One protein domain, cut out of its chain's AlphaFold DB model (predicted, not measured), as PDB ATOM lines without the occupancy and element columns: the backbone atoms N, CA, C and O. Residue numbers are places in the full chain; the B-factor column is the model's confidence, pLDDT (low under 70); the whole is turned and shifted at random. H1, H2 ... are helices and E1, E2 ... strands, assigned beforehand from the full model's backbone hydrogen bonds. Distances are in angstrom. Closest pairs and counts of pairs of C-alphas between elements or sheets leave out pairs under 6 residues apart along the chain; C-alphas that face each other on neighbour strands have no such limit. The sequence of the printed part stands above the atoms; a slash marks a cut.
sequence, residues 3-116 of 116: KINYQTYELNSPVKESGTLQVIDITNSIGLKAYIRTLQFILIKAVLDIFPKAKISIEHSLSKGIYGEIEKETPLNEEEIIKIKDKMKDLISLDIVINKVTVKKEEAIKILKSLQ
ATOM      1  N   LYS A   3      -2.929   9.684  43.268       91.62
ATOM      2  CA  LYS A   3      -2.750  10.477  44.484       91.62
ATOM      3  C   LYS A   3      -3.610   9.909  45.603       91.62
ATOM      4  O   LYS A   3      -4.794   9.671  45.396       91.62
ATOM      5  N   ILE A   4      -3.005   9.704  46.768       92.25
ATOM      6  CA  ILE A   4      -3.655   9.238  47.999       92.25
ATOM      7  C   ILE A   4      -3.207  10.191  49.104       92.25
ATOM      8  O   ILE A   4      -2.028  10.515  49.170       92.25
ATOM      9  N   ASN A   5      -4.142  10.701  49.913       87.00
ATOM     10  CA  ASN A   5      -3.856  11.573  51.064       87.00
ATOM     11  C   ASN A   5      -2.816  12.676  50.773       87.00
ATOM     12  O   ASN A   5      -1.880  12.904  51.533       87.00
ATOM     13  N   TYR A   6      -2.971  13.365  49.640       84.44
ATOM     14  CA  TYR A   6      -2.073  14.423  49.154       84.44
ATOM     15  C   TYR A   6      -0.718  13.980  48.575       84.44
ATOM     16  O   TYR A   6      -0.083  14.783  47.889       84.44
ATOM     17  N   GLN A   7      -0.323  12.719  48.733       87.62
ATOM     18  CA  GLN A   7       0.916  12.160  48.193       87.62
ATOM     19  C   GLN A   7       0.713  11.556  46.799       87.62
ATOM     20  O   GLN A   7      -0.294  10.906  46.525       87.62
ATOM     21  N   THR A   8       1.676  11.781  45.901       90.00
ATOM     22  CA  THR A   8       1.654  11.234  44.535       90.00
ATOM     23  C   THR A   8       2.399   9.908  44.489       90.00
ATOM     24  O   THR A   8       3.542   9.823  44.930       90.00
ATOM     25  N   TYR A   9       1.769   8.904  43.893       89.88
ATOM     26  CA  TYR A   9       2.292   7.560  43.719       89.88
ATOM     27  C   TYR A   9       2.442   7.230  42.226       89.88
ATOM     28  O   TYR A   9       1.584   7.551  41.390       89.88
ATOM     29  N   GLU A  10       3.552   6.578  41.880       88.81
ATOM     30  CA  GLU A  10       3.723   5.934  40.575       88.81
ATOM     31  C   GLU A  10       2.800   4.710  40.488       88.81
ATOM     32  O   GLU A  10       2.465   4.114  41.507       88.81
ATOM     33  N   LEU A  11       2.403   4.311  39.276       86.88
ATOM     34  CA  LEU A  11       1.461   3.195  39.089       86.88
ATOM     35  C   LEU A  11       2.002   1.857  39.615       86.88
ATOM     36  O   LEU A  11       1.232   1.040  40.103       86.88
ATOM     37  N   ASN A  12       3.323   1.672  39.562       86.06
ATOM     38  CA  ASN A  12       3.996   0.446  39.998       86.06
ATOM     39  C   ASN A  12       4.530   0.539  41.439       86.06
ATOM     40  O   ASN A  12       5.261  -0.342  41.884       86.06
ATOM     41  N   SER A  13       4.226   1.619  42.170       86.69
ATOM     42  CA  SER A  13       4.669   1.775  43.557       86.69
ATOM     43  C   SER A  13       3.692   1.114  44.533       86.69
ATOM     44  O   SER A  13       2.482   1.285  44.386       86.69
ATOM     45  N   PRO A  14       4.185   0.422  45.578       87.12
ATOM     46  CA  PRO A  14       3.319  -0.098  46.624       87.12
ATOM     47  C   PRO A  14       2.677   1.052  47.406       87.12
ATOM     48  O   PRO A  14       3.349   2.007  47.810       87.12
ATOM     49  N   VAL A  15       1.376   0.932  47.657       86.88
ATOM     50  CA  VAL A  15       0.627   1.858  48.510       86.88
ATOM     51  C   VAL A  15       0.859   1.476  49.970       86.88
ATOM     52  O   VAL A  15       0.678   0.321  50.350       86.88
ATOM     53  N   LYS A  16       1.286   2.441  50.789       84.06
ATOM     54  CA  LYS A  16       1.662   2.209  52.198       84.06
ATOM     55  C   LYS A  16       0.602   2.649  53.208       84.06
ATOM     56  O   LYS A  16       0.746   2.378  54.394       84.06
ATOM     57  N   GLU A  17      -0.437   3.335  52.751       84.25
ATOM     58  CA  GLU A  17      -1.477   3.921  53.590       84.25
ATOM     59  C   GLU A  17      -2.856   3.732  52.952       84.25
ATOM     60  O   GLU A  17      -2.989   3.667  51.731       84.25
ATOM     61  N   SER A  18      -3.897   3.647  53.780       89.50
ATOM     62  CA  SER A  18      -5.278   3.637  53.290       89.50
ATOM     63  C   SER A  18      -5.731   5.056  52.947       89.50
ATOM     64  O   SER A  18      -5.363   6.020  53.619       89.50
ATOM     65  N   GLY A  19      -6.565   5.192  51.922       90.38
ATOM     66  CA  GLY A  19      -7.132   6.479  51.540       90.38
ATOM     67  C   GLY A  19      -7.921   6.403  50.241       90.38
ATOM     68  O   GLY A  19      -8.123   5.330  49.674       90.38
ATOM     69  N   THR A  20      -8.374   7.561  49.765       91.88
ATOM     70  CA  THR A  20      -9.091   7.672  48.487       91.88
ATOM     71  C   THR A  20      -8.105   7.899  47.349       91.88
ATOM     72  O   THR A  20      -7.361   8.882  47.362       91.88
ATOM     73  N   LEU A  21      -8.122   7.011  46.354       91.00
ATOM     74  CA  LEU A  21      -7.330   7.155  45.138       91.00
ATOM     75  C   LEU A  21      -7.949   8.208  44.216       91.00
ATOM     76  O   LEU A  21      -9.088   8.082  43.777       91.00
ATOM     77  N   GLN A  22      -7.152   9.207  43.859       92.75
ATOM     78  CA  GLN A  22      -7.433  10.125  42.762       92.75
ATOM     79  C   GLN A  22      -6.537   9.760  41.580       92.75
ATOM     80  O   GLN A  22      -5.310   9.720  41.710       92.75
ATOM     81  N   VAL A  23      -7.142   9.488  40.426       92.81
ATOM     82  CA  VAL A  23      -6.398   9.188  39.200       92.81
ATOM     83  C   VAL A  23      -5.759  10.472  38.675       92.81
ATOM     84  O   VAL A  23      -6.398  11.518  38.602       92.81
ATOM     85  N   ILE A  24      -4.479  10.386  38.313       93.56
ATOM     86  CA  ILE A  24      -3.750  11.451  37.625       93.56
ATOM     87  C   ILE A  24      -3.457  10.968  36.206       93.56
ATOM     88  O   ILE A  24      -2.634  10.060  36.012       93.56
ATOM     89  N   ASP A  25      -4.113  11.610  35.244       93.50
ATOM     90  CA  ASP A  25      -3.902  11.459  33.806       93.50
ATOM     91  C   ASP A  25      -3.219  12.705  33.202       93.50
ATOM     92  O   ASP A  25      -2.758  13.597  33.918       93.50
ATOM     93  N   ILE A  26      -3.135  12.765  31.871       93.44
ATOM     94  CA  ILE A  26      -2.476  13.854  31.136       93.44
ATOM     95  C   ILE A  26      -3.238  15.190  31.154       93.44
ATOM     96  O   ILE A  26      -2.663  16.208  30.778       93.44
ATOM     97  N   THR A  27      -4.504  15.214  31.584       93.62
ATOM     98  CA  THR A  27      -5.261  16.465  31.778       93.62
ATOM     99  C   THR A  27      -4.792  17.207  33.029       93.62
ATOM    100  O   THR A  27      -4.924  18.426  33.136       93.62
ATOM    101  N   ASN A  28      -4.170  16.483  33.963       92.81
ATOM    102  CA  ASN A  28      -3.519  17.048  35.130       92.81
ATOM    103  C   ASN A  28      -2.083  17.491  34.799       92.81
ATOM    104  O   ASN A  28      -1.324  16.773  34.149       92.81
ATOM    105  N   SER A  29      -1.657  18.642  35.326       90.69
ATOM    106  CA  SER A  29      -0.316  19.187  35.079       90.69
ATOM    107  C   SER A  29       0.826  18.262  35.527       90.69
ATOM    108  O   SER A  29       1.880  18.244  34.894       90.69
ATOM    109  N   ILE A  30       0.632  17.467  36.586       90.00
ATOM    110  CA  ILE A  30       1.611  16.473  37.054       90.00
ATOM    111  C   ILE A  30       1.715  15.324  36.049       90.00
ATOM    112  O   ILE A  30       2.822  14.934  35.678       90.00
ATOM    113  N   GLY A  31       0.576  14.811  35.580       92.56
ATOM    114  CA  GLY A  31       0.546  13.735  34.591       92.56
ATOM    115  C   GLY A  31       1.123  14.176  33.248       92.56
ATOM    116  O   GLY A  31       1.937  13.456  32.675       92.56
ATOM    117  N   LEU A  32       0.813  15.397  32.800       91.69
ATOM    118  CA  LEU A  32       1.405  15.976  31.594       91.69
ATOM    119  C   LEU A  32       2.932  16.101  31.711       91.69
ATOM    120  O   LEU A  32       3.650  15.740  30.782       91.69
ATOM    121  N   LYS A  33       3.453  16.550  32.861       90.19
ATOM    122  CA  LYS A  33       4.906  16.614  33.105       90.19
ATOM    123  C   LYS A  33       5.562  15.232  33.064       90.19
ATOM    124  O   LYS A  33       6.632  15.095  32.477       90.19
ATOM    125  N   ALA A  34       4.933  14.214  33.655       91.31
ATOM    126  CA  ALA A  34       5.435  12.841  33.612       91.31
ATOM    127  C   ALA A  34       5.447  12.276  32.180       91.31
ATOM    128  O   ALA A  34       6.435  11.670  31.760       91.31
ATOM    129  N   TYR A  35       4.388  12.538  31.409       92.69
ATOM    130  CA  TYR A  35       4.298  12.170  29.997       92.69
ATOM    131  C   TYR A  35       5.405  12.834  29.165       92.69
ATOM    132  O   TYR A  35       6.172  12.151  28.487       92.69
ATOM    133  N   ILE A  36       5.563  14.155  29.290       91.94
ATOM    134  CA  ILE A  36       6.602  14.921  28.594       91.94
ATOM    135  C   ILE A  36       8.004  14.405  28.951       91.94
ATOM    136  O   ILE A  36       8.830  14.199  28.063       91.94
ATOM    137  N   ARG A  37       8.277  14.138  30.233       91.50
ATOM    138  CA  ARG A  37       9.568  13.591  30.677       91.50
ATOM    139  C   ARG A  37       9.841  12.196  30.110       91.50
ATOM    140  O   ARG A  37      10.984  11.873  29.802       91.50
ATOM    141  N   THR A  38       8.801  11.390  29.926       94.12
ATOM    142  CA  THR A  38       8.923  10.078  29.278       94.12
ATOM    143  C   THR A  38       9.302  10.227  27.803       94.12
ATOM    144  O   THR A  38      10.233   9.570  27.345       94.12
ATOM    145  N   LEU A  39       8.673  11.160  27.076       94.56
ATOM    146  CA  LEU A  39       9.054  11.475  25.693       94.56
ATOM    147  C   LEU A  39      10.499  11.981  25.576       94.56
ATOM    148  O   LEU A  39      11.186  11.628  24.622       94.56
ATOM    149  N   GLN A  40      10.986  12.754  26.553       94.50
ATOM    150  CA  GLN A  40      12.391  13.172  26.613       94.50
ATOM    151  C   GLN A  40      13.340  11.970  26.730       94.50
ATOM    152  O   GLN A  40      14.336  11.912  26.014       94.50
ATOM    153  N   PHE A  41      13.031  10.985  27.580       94.94
ATOM    154  CA  PHE A  41      13.832   9.758  27.670       94.94
ATOM    155  C   PHE A  41      13.817   8.954  26.369       94.94
ATOM    156  O   PHE A  41      14.859   8.442  25.961       94.94
ATOM    157  N   ILE A  42      12.667   8.882  25.695       97.06
ATOM    158  CA  ILE A  42      12.538   8.206  24.400       97.06
ATOM    159  C   ILE A  42      13.377   8.916  23.333       97.06
ATOM    160  O   ILE A  42      14.079   8.244  22.583       97.06
ATOM    161  N   LEU A  43      13.368  10.254  23.295       96.44
ATOM    162  CA  LEU A  43      14.221  11.039  22.399       96.44
ATOM    163  C   LEU A  43      15.704  10.762  22.664       96.44
ATOM    164  O   LEU A  43      16.430  10.426  21.734       96.44
ATOM    165  N   ILE A  44      16.146  10.856  23.924       95.62
ATOM    166  CA  ILE A  44      17.542  10.593  24.306       95.62
ATOM    167  C   ILE A  44      17.952   9.187  23.865       95.62
ATOM    168  O   ILE A  44      18.993   9.019  23.234       95.62
ATOM    169  N   LYS A  45      17.121   8.176  24.144       96.50
ATOM    170  CA  LYS A  45      17.406   6.800  23.740       96.50
ATOM    171  C   LYS A  45      17.443   6.640  22.219       96.50
ATOM    172  O   LYS A  45      18.356   6.001  21.716       96.50
ATOM    173  N   ALA A  46      16.492   7.217  21.487       97.88
ATOM    174  CA  ALA A  46      16.469   7.155  20.027       97.88
ATOM    175  C   ALA A  46      17.732   7.776  19.417       97.88
ATOM    176  O   ALA A  46      18.342   7.182  18.533       97.88
ATOM    177  N   VAL A  47      18.147   8.940  19.925       97.25
ATOM    178  CA  VAL A  47      19.366   9.622  19.480       97.25
ATOM    179  C   VAL A  47      20.600   8.787  19.797       97.25
ATOM    180  O   VAL A  47      21.411   8.600  18.904       97.25
ATOM    181  N   LEU A  48      20.738   8.243  21.010       96.00
ATOM    182  CA  LEU A  48      21.901   7.428  21.385       96.00
ATOM    183  C   LEU A  48      21.944   6.068  20.673       96.00
ATOM    184  O   LEU A  48      23.028   5.568  20.388       96.00
ATOM    185  N   ASP A  49      20.794   5.478  20.340       96.62
ATOM    186  CA  ASP A  49      20.732   4.253  19.535       96.62
ATOM    187  C   ASP A  49      21.243   4.501  18.094       96.62
ATOM    188  O   ASP A  49      21.825   3.601  17.492       96.62
ATOM    189  N   ILE A  50      21.031   5.702  17.531       97.06
ATOM    190  CA  ILE A  50      21.467   6.074  16.168       97.06
ATOM    191  C   ILE A  50      22.887   6.665  16.170       97.06
ATOM    192  O   ILE A  50      23.700   6.358  15.299       97.06
ATOM    193  N   PHE A  51      23.192   7.509  17.154       96.69
ATOM    194  CA  PHE A  51      24.438   8.252  17.318       96.69
ATOM    195  C   PHE A  51      25.012   8.002  18.723       96.69
ATOM    196  O   PHE A  51      24.872   8.847  19.610       96.69
ATOM    197  N   PRO A  52      25.711   6.874  18.950       94.00
ATOM    198  CA  PRO A  52      26.143   6.460  20.291       94.00
ATOM    199  C   PRO A  52      27.060   7.443  21.025       94.00
ATOM    200  O   PRO A  52      27.173   7.386  22.244       94.00
ATOM    201  N   LYS A  53      27.730   8.339  20.291       93.38
ATOM    202  CA  LYS A  53      28.642   9.353  20.842       93.38
ATOM    203  C   LYS A  53      28.012  10.743  20.971       93.38
ATOM    204  O   LYS A  53      28.711  11.678  21.356       93.38
ATOM    205  N   ALA A  54      26.741  10.907  20.600       95.69
ATOM    206  CA  ALA A  54      26.083  12.201  20.679       95.69
ATOM    207  C   ALA A  54      25.911  12.639  22.139       95.69
ATOM    208  O   ALA A  54      25.667  11.821  23.027       95.69
ATOM    209  N   LYS A  55      25.993  13.947  22.380       93.44
ATOM    210  CA  LYS A  55      25.594  14.553  23.651       93.44
ATOM    211  C   LYS A  55      24.263  15.252  23.455       93.44
ATOM    212  O   LYS A  55      24.074  15.959  22.473       93.44
ATOM    213  N   ILE A  56      23.345  15.034  24.388       94.25
ATOM    214  CA  ILE A  56      22.002  15.603  24.340       94.25
ATOM    215  C   ILE A  56      21.829  16.500  25.560       94.25
ATOM    216  O   ILE A  56      21.958  16.030  26.694       94.25
ATOM    217  N   SER A  57      21.512  17.771  25.335       91.56
ATOM    218  CA  SER A  57      21.082  18.707  26.370       91.56
ATOM    219  C   SER A  57      19.594  18.990  26.188       91.56
ATOM    220  O   SER A  57      19.102  19.204  25.084       91.56
ATOM    221  N   ILE A  58      18.838  18.947  27.282       88.69
ATOM    222  CA  ILE A  58      17.435  19.361  27.292       88.69
ATOM    223  C   ILE A  58      17.346  20.520  28.263       88.69
ATOM    224  O   ILE A  58      17.646  20.354  29.444       88.69
ATOM    225  N   GLU A  59      16.953  21.679  27.757       81.19
ATOM    226  CA  GLU A  59      16.998  22.914  28.522       81.19
ATOM    227  C   GLU A  59      15.618  23.237  29.091       81.19
ATOM    228  O   GLU A  59      15.176  22.673  30.097       81.19
ATOM    229  N   HIS A  60      14.909  24.150  28.436       76.25
ATOM    230  CA  HIS A  60      13.693  24.747  28.944       76.25
ATOM    231  C   HIS A  60      12.511  24.454  28.024       76.25
ATOM    232  O   HIS A  60      12.636  24.229  26.817       76.25
ATOM    233  N   SER A  61      11.319  24.473  28.616       73.62
ATOM    234  CA  SER A  61      10.084  24.543  27.846       73.62
ATOM    235  C   SER A  61      10.045  25.874  27.099       73.62
ATOM    236  O   SER A  61      10.073  26.930  27.734       73.62
ATOM    237  N   LEU A  62       9.941  25.824  25.776       71.94
ATOM    238  CA  LEU A  62       9.761  26.997  24.934       71.94
ATOM    239  C   LEU A  62       8.324  26.994  24.411       71.94
ATOM    240  O   LEU A  62       7.979  26.252  23.489       71.94
ATOM    241  N   SER A  63       7.461  27.811  25.023       76.06
ATOM    242  CA  SER A  63       6.017  27.821  24.746       76.06
ATOM    243  C   SER A  63       5.399  26.418  24.915       76.06
ATOM    244  O   SER A  63       5.442  25.857  26.007       76.06
ATOM    245  N   LYS A  64       4.829  25.841  23.850       75.62
ATOM    246  CA  LYS A  64       4.248  24.486  23.821       75.62
ATOM    247  C   LYS A  64       5.261  23.383  23.478       75.62
ATOM    248  O   LYS A  64       4.865  22.228  23.349       75.62
ATOM    249  N   GLY A  65       6.532  23.731  23.286       79.94
ATOM    250  CA  GLY A  65       7.602  22.809  22.918       79.94
ATOM    251  C   GLY A  65       8.677  22.680  23.993       79.94
ATOM    252  O   GLY A  65       8.662  23.359  25.021       79.94
ATOM    253  N   ILE A  66       9.635  21.799  23.730       85.44
ATOM    254  CA  ILE A  66      10.872  21.665  24.499       85.44
ATOM    255  C   ILE A  66      12.013  22.053  23.573       85.44
ATOM    256  O   ILE A  66      12.054  21.584  22.437       85.44
ATOM    257  N   TYR A  67      12.916  22.891  24.071       88.44
ATOM    258  CA  TYR A  67      14.169  23.196  23.399       88.44
ATOM    259  C   TYR A  67      15.317  22.384  24.010       88.44
ATOM    260  O   TYR A  67      15.332  22.097  25.212       88.44
ATOM    261  N   GLY A  68      16.260  21.995  23.162       89.44
ATOM    262  CA  GLY A  68      17.452  21.250  23.530       89.44
ATOM    263  C   GLY A  68      18.391  21.118  22.340       89.44
ATOM    264  O   GLY A  68      18.022  21.458  21.213       89.44
ATOM    265  N   GLU A  69      19.585  20.597  22.590       92.88
ATOM    266  CA  GLU A  69      20.641  20.477  21.590       92.88
ATOM    267  C   GLU A  69      21.133  19.034  21.495       92.88
ATOM    268  O   GLU A  69      21.141  18.277  22.471       92.88
ATOM    269  N   ILE A  70      21.521  18.642  20.283       95.31
ATOM    270  CA  ILE A  70      22.151  17.356  19.994       95.31
ATOM    271  C   ILE A  70      23.505  17.666  19.366       95.31
ATOM    272  O   ILE A  70      23.590  18.054  18.201       95.31
ATOM    273  N   GLU A  71      24.564  17.491  20.145       95.19
ATOM    274  CA  GLU A  71      25.941  17.641  19.689       95.19
ATOM    275  C   GLU A  71      26.453  16.296  19.164       95.19
ATOM    276  O   GLU A  71      26.513  15.305  19.897       95.19
ATOM    277  N   LYS A  72      26.858  16.259  17.895       94.62
ATOM    278  CA  LYS A  72      27.567  15.134  17.264       94.62
ATOM    279  C   LYS A  72      28.635  15.683  16.310       94.62
ATOM    280  O   LYS A  72      28.721  16.890  16.109       94.62
ATOM    281  N   GLU A  73      29.444  14.805  15.717       91.94
ATOM    282  CA  GLU A  73      30.566  15.195  14.838       91.94
ATOM    283  C   GLU A  73      30.146  16.077  13.646       91.94
ATOM    284  O   GLU A  73      30.922  16.913  13.190       91.94
ATOM    285  N   THR A  74      28.916  15.921  13.155       94.31
ATOM    286  CA  THR A  74      28.344  16.713  12.057       94.31
ATOM    287  C   THR A  74      26.991  17.303  12.454       94.31
ATOM    288  O   THR A  74      26.263  16.668  13.215       94.31
ATOM    289  N   PRO A  75      26.578  18.471  11.932       94.31
ATOM    290  CA  PRO A  75      25.232  18.988  12.176       94.31
ATOM    291  C   PRO A  75      24.140  17.978  11.801       94.31
ATOM    292  O   PRO A  75      24.321  17.158  10.894       94.31
ATOM    293  N   LEU A  76      23.009  18.028  12.509       94.88
ATOM    294  CA  LEU A  76      21.830  17.250  12.135       94.88
ATOM    295  C   LEU A  76      21.309  17.703  10.770       94.88
ATOM    296  O   LEU A  76      21.143  18.898  10.533       94.88
ATOM    297  N   ASN A  77      21.015  16.740   9.902       96.31
ATOM    298  CA  ASN A  77      20.302  16.980   8.651       96.31
ATOM    299  C   ASN A  77      18.845  16.480   8.721       96.31
ATOM    300  O   ASN A  77      18.440  15.800   9.664       96.31
ATOM    301  N   GLU A  78      18.043  16.822   7.711       97.06
ATOM    302  CA  GLU A  78      16.613  16.489   7.673       97.06
ATOM    303  C   GLU A  78      16.338  14.978   7.684       97.06
ATOM    304  O   GLU A  78      15.422  14.522   8.371       97.06
ATOM    305  N   GLU A  79      17.150  14.179   6.988       97.75
ATOM    306  CA  GLU A  79      16.997  12.720   6.971       97.75
ATOM    307  C   GLU A  79      17.255  12.112   8.352       97.75
ATOM    308  O   GLU A  79      16.562  11.188   8.778       97.75
ATOM    309  N   GLU A  80      18.242  12.633   9.079       97.31
ATOM    310  CA  GLU A  80      18.547  12.210  10.444       97.31
ATOM    311  C   GLU A  80      17.417  12.575  11.411       97.31
ATOM    312  O   GLU A  80      17.072  11.769  12.275       97.31
ATOM    313  N   ILE A  81      16.780  13.738  11.236       96.88
ATOM    314  CA  ILE A  81      15.599  14.130  12.021       96.88
ATOM    315  C   ILE A  81      14.448  13.140  11.795       96.88
ATOM    316  O   ILE A  81      13.797  12.716  12.757       96.88
ATOM    317  N   ILE A  82      14.212  12.725  10.546       98.25
ATOM    318  CA  ILE A  82      13.198  11.713  10.214       98.25
ATOM    319  C   ILE A  82      13.550  10.371  10.869       98.25
ATOM    320  O   ILE A  82      12.702   9.785  11.543       98.25
ATOM    321  N   LYS A  83      14.811   9.929  10.769       98.19
ATOM    322  CA  LYS A  83      15.290   8.690  11.408       98.19
ATOM    323  C   LYS A  83      15.094   8.702  12.922       98.19
ATOM    324  O   LYS A  83      14.617   7.713  13.475       98.19
ATOM    325  N   ILE A  84      15.412   9.810  13.597       98.06
ATOM    326  CA  ILE A  84      15.176   9.961  15.042       98.06
ATOM    327  C   ILE A  84      13.680   9.831  15.341       98.06
ATOM    328  O   ILE A  84      13.298   9.072  16.231       98.06
ATOM    329  N   LYS A  85      12.822  10.530  14.588       98.12
ATOM    330  CA  LYS A  85      11.366  10.485  14.778       98.12
ATOM    331  C   LYS A  85      10.804   9.073  14.617       98.12
ATOM    332  O   LYS A  85       9.968   8.667  15.421       98.12
ATOM    333  N   ASP A  86      11.236   8.336  13.601       98.56
ATOM    334  CA  ASP A  86      10.757   6.971  13.372       98.56
ATOM    335  C   ASP A  86      11.285   6.015  14.441       98.56
ATOM    336  O   ASP A  86      10.497   5.288  15.041       98.56
ATOM    337  N   LYS A  87      12.556   6.144  14.834       98.56
ATOM    338  CA  LYS A  87      13.115   5.385  15.954       98.56
ATOM    339  C   LYS A  87      12.378   5.642  17.273       98.56
ATOM    340  O   LYS A  87      12.187   4.714  18.057       98.56
ATOM    341  N   MET A  88      11.936   6.875  17.537       98.38
ATOM    342  CA  MET A  88      11.095   7.172  18.702       98.38
ATOM    343  C   MET A  88       9.756   6.424  18.642       98.38
ATOM    344  O   MET A  88       9.333   5.877  19.659       98.38
ATOM    345  N   LYS A  89       9.094   6.374  17.476       98.62
ATOM    346  CA  LYS A  89       7.848   5.604  17.303       98.62
ATOM    347  C   LYS A  89       8.083   4.111  17.503       98.62
ATOM    348  O   LYS A  89       7.276   3.473  18.171       98.62
ATOM    349  N   ASP A  90       9.191   3.580  16.988       98.44
ATOM    350  CA  ASP A  90       9.556   2.176  17.171       98.44
ATOM    351  C   ASP A  90       9.710   1.857  18.662       98.44
ATOM    352  O   ASP A  90       9.079   0.930  19.163       98.44
ATOM    353  N   LEU A  91      10.464   2.677  19.405       98.38
ATOM    354  CA  LEU A  91      10.632   2.521  20.856       98.38
ATOM    355  C   LEU A  91       9.301   2.579  21.616       98.38
ATOM    356  O   LEU A  91       9.124   1.828  22.573       98.38
ATOM    357  N   ILE A  92       8.371   3.440  21.192       98.06
ATOM    358  CA  ILE A  92       7.018   3.510  21.763       98.06
ATOM    359  C   ILE A  92       6.238   2.225  21.459       98.06
ATOM    360  O   ILE A  92       5.593   1.683  22.352       98.06
ATOM    361  N   SER A  93       6.312   1.714  20.226       98.25
ATOM    362  CA  SER A  93       5.589   0.503  19.806       98.25
ATOM    363  C   SER A  93       6.044  -0.766  20.530       98.25
ATOM    364  O   SER A  93       5.266  -1.706  20.667       98.25
ATOM    365  N   LEU A  94       7.287  -0.779  21.020       97.81
ATOM    366  CA  LEU A  94       7.854  -1.887  21.783       97.81
ATOM    367  C   LEU A  94       7.324  -1.974  23.224       97.81
ATOM    368  O   LEU A  94       7.612  -2.966  23.888       97.81
ATOM    369  N   ASP A  95       6.609  -0.952  23.712       95.69
ATOM    370  CA  ASP A  95       6.039  -0.882  25.068       95.69
ATOM    371  C   ASP A  95       7.046  -1.279  26.170       95.69
ATOM    372  O   ASP A  95       6.791  -2.087  27.065       95.69
ATOM    373  N   ILE A  96       8.265  -0.741  26.057       94.81
ATOM    374  CA  ILE A  96       9.369  -1.093  26.953       94.81
ATOM    375  C   ILE A  96       9.073  -0.575  28.363       94.81
ATOM    376  O   ILE A  96       8.910   0.627  28.586       94.81
ATOM    377  N   VAL A  97       9.106  -1.478  29.343       92.44
ATOM    378  CA  VAL A  97       8.916  -1.134  30.756       92.44
ATOM    379  C   VAL A  97      10.045  -0.229  31.259       92.44
ATOM    380  O   VAL A  97      11.224  -0.586  31.221       92.44
ATOM    381  N   ILE A  98       9.678   0.933  31.807       90.25
ATOM    382  CA  ILE A  98      10.613   1.861  32.453       90.25
ATOM    383  C   ILE A  98      10.781   1.467  33.922       90.25
ATOM    384  O   ILE A  98       9.875   1.642  34.737       90.25
ATOM    385  N   ASN A  99      11.968   0.968  34.270       89.31
ATOM    386  CA  ASN A  99      12.305   0.571  35.635       89.31
ATOM    387  C   ASN A  99      13.019   1.703  36.376       89.31
ATOM    388  O   ASN A  99      14.139   2.084  36.036       89.31
ATOM    389  N   LYS A 100      12.383   2.220  37.429       87.44
ATOM    390  CA  LYS A 100      13.009   3.173  38.344       87.44
ATOM    391  C   LYS A 100      13.826   2.422  39.387       87.44
ATOM    392  O   LYS A 100      13.287   1.631  40.156       87.44
ATOM    393  N   VAL A 101      15.111   2.740  39.464       88.19
ATOM    394  CA  VAL A 101      16.021   2.173  40.459       88.19
ATOM    395  C   VAL A 101      16.433   3.272  41.435       88.19
ATOM    396  O   VAL A 101      16.847   4.356  41.027       88.19
ATOM    397  N   THR A 102      16.288   3.003  42.733       90.06
ATOM    398  CA  THR A 102      16.729   3.908  43.804       90.06
ATOM    399  C   THR A 102      17.981   3.322  44.436       90.06
ATOM    400  O   THR A 102      17.926   2.248  45.027       90.06
ATOM    401  N   VAL A 103      19.100   4.027  44.302       94.06
ATOM    402  CA  VAL A 103      20.423   3.604  44.781       94.06
ATOM    403  C   VAL A 103      21.037   4.679  45.666       94.06
ATOM    404  O   VAL A 103      20.614   5.838  45.651       94.06
ATOM    405  N   LYS A 104      22.059   4.303  46.439       97.12
ATOM    406  CA  LYS A 104      22.859   5.277  47.190       97.12
ATOM    407  C   LYS A 104      23.660   6.159  46.231       97.12
ATOM    408  O   LYS A 104      23.953   5.772  45.099       97.12
ATOM    409  N   LYS A 105      24.062   7.341  46.701       96.00
ATOM    410  CA  LYS A 105      24.826   8.315  45.907       96.00
ATOM    411  C   LYS A 105      26.099   7.702  45.317       96.00
ATOM    412  O   LYS A 105      26.409   7.929  44.151       96.00
ATOM    413  N   GLU A 106      26.826   6.919  46.106       96.31
ATOM    414  CA  GLU A 106      28.096   6.307  45.704       96.31
ATOM    415  C   GLU A 106      27.895   5.306  44.562       96.31
ATOM    416  O   GLU A 106      28.720   5.210  43.657       96.31
ATOM    417  N   GLU A 107      26.781   4.580  44.587       94.81
ATOM    418  CA  GLU A 107      26.406   3.613  43.561       94.81
ATOM    419  C   GLU A 107      25.917   4.310  42.286       94.81
ATOM    420  O   GLU A 107      26.351   3.947  41.195       94.81
ATOM    421  N   ALA A 108      25.138   5.390  42.410       94.19
ATOM    422  CA  ALA A 108      24.764   6.230  41.271       94.19
ATOM    423  C   ALA A 108      25.995   6.785  40.531       94.19
ATOM    424  O   ALA A 108      26.047   6.753  39.303       94.19
ATOM    425  N   ILE A 109      27.020   7.236  41.268       93.62
ATOM    426  CA  ILE A 109      28.285   7.704  40.678       93.62
ATOM    427  C   ILE A 109      28.987   6.575  39.909       93.62
ATOM    428  O   ILE A 109      29.511   6.821  38.824       93.62
ATOM    429  N   LYS A 110      29.005   5.347  40.445       94.62
ATOM    430  CA  LYS A 110      29.614   4.189  39.767       94.62
ATOM    431  C   LYS A 110      28.896   3.853  38.461       94.62
ATOM    432  O   LYS A 110      29.567   3.694  37.447       94.62
ATOM    433  N   ILE A 111      27.560   3.804  38.480       90.19
ATOM    434  CA  ILE A 111      26.741   3.547  37.285       90.19
ATOM    435  C   ILE A 111      27.055   4.589  36.209       90.19
ATOM    436  O   ILE A 111      27.403   4.228  35.090       90.19
ATOM    437  N   LEU A 112      27.022   5.878  36.560       86.50
ATOM    438  CA  LEU A 112      27.274   6.956  35.602       86.50
ATOM    439  C   LEU A 112      28.692   6.915  35.017       86.50
ATOM    440  O   LEU A 112      28.846   7.129  33.823       86.50
ATOM    441  N   LYS A 113      29.715   6.589  35.819       88.69
ATOM    442  CA  LYS A 113      31.095   6.428  35.326       88.69
ATOM    443  C   LYS A 113      31.271   5.225  34.401       88.69
ATOM    444  O   LYS A 113      32.114   5.280  33.523       88.69
ATOM    445  N   SER A 114      30.513   4.146  34.605       85.19
ATOM    446  CA  SER A 114      30.576   2.958  33.737       85.19
ATOM    447  C   SER A 114      29.895   3.144  32.377       85.19
ATOM    448  O   SER A 114      30.054   2.299  31.503       85.19
ATOM    449  N   LEU A 115      29.123   4.224  32.215       72.50
ATOM    450  CA  LEU A 115      28.416   4.583  30.981       72.50
ATOM    451  C   LEU A 115      29.190   5.604  30.120       72.50
ATOM    452  O   LEU A 115      28.672   6.013  29.082       72.50
ATOM    453  N   GLN A 116      30.376   6.039  30.564       57.81
ATOM    454  CA  GLN A 116      31.296   6.928  29.839       57.81
ATOM    455  C   GLN A 116      32.399   6.120  29.160       57.81
ATOM    456  O   GLN A 116      32.799   6.529  28.049       57.81
TER     457      GLN A 116
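AT A GLANCE: This is residues 3 to 116 of the 116 residues of an uncharacterized protein of bioreactor metagenome (UniProt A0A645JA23). One long helix, H1, runs through the middle of a loose structure; H2 crosses the later half of H1, and the two-stranded hairpin E2 and E3 lies along another side of that half. Off the first end of H1 a wide open loop, residues 3 to 28 with the short strand E1, makes a separate head, and H3 hangs at the end of a long link, with residues 104 to 110 sticking out free. The printed part has 114 residues with three named helices and three named strands, in the order E1 H1 E2 E3 H2 H3. The class is mixed, helices and strands, and the one sheet, E2 - E3, is antiparallel. The whole is loose, with a radius of gyration of the C-alphas of 17.5 A and spans of 55 by 37 by 28 A.

IN THESE COORDINATES: E1 is residues 7 to 9, beginning at C-alpha 7 at (0.916, 12.160, 48.193). H1, the longest helix, is residues 29 to 50 and measures 31.7 A from C-alpha 29 at (-0.316, 19.187, 35.079) to C-alpha 50. E2 is residues 55 to 62, 20.2 A long, and E3 is residues 65 to 71, 19.3 A long. H2 is residues 78 to 93, 22.9 A long. H3 is residues 105 to 114, 14.5 A long, ending at C-alpha 114 at (30.576, 2.958, 33.737).

HOW THE PARTS SIT: H1 touches H2 with residues 42 to 50 alone, and the closest C-alphas are those of Ala 46 and Met 88, 5.5 A apart. They run opposite ways at a steep tilt of 61 degrees. H1 and E2 have 1 pair of C-alphas within 8 A, those of Ile 44 and Ile 56, 6.7 A apart. H1 and E3 are near each other, with 5 pairs of C-alphas within 10 A. E2 and E3 form a hairpin, antiparallel with 159 degrees between their directions; N 57 and O 69, 2.9 A, and N 71 and O 55, 2.8 A, are within hydrogen-bond range. E1 pairs with no named strand and is apart from H1. H3 touches no helix and is apart from E2 and E3. In H1, H2 and H3 every O i to N i+4 pair is within hydrogen-bond range.

THE WHOLE: The two C-alphas farthest apart, those of Ser 18 and Thr 74, are 54.8 A apart. The printed part has no cut and ends at residue 116, the chain's last residue. The links E1 to H1, 19 residues, and H2 to H3, 11 residues, are long. The mean pLDDT of the printed part is 91.5, and residue 116 is the one printed residue under 70.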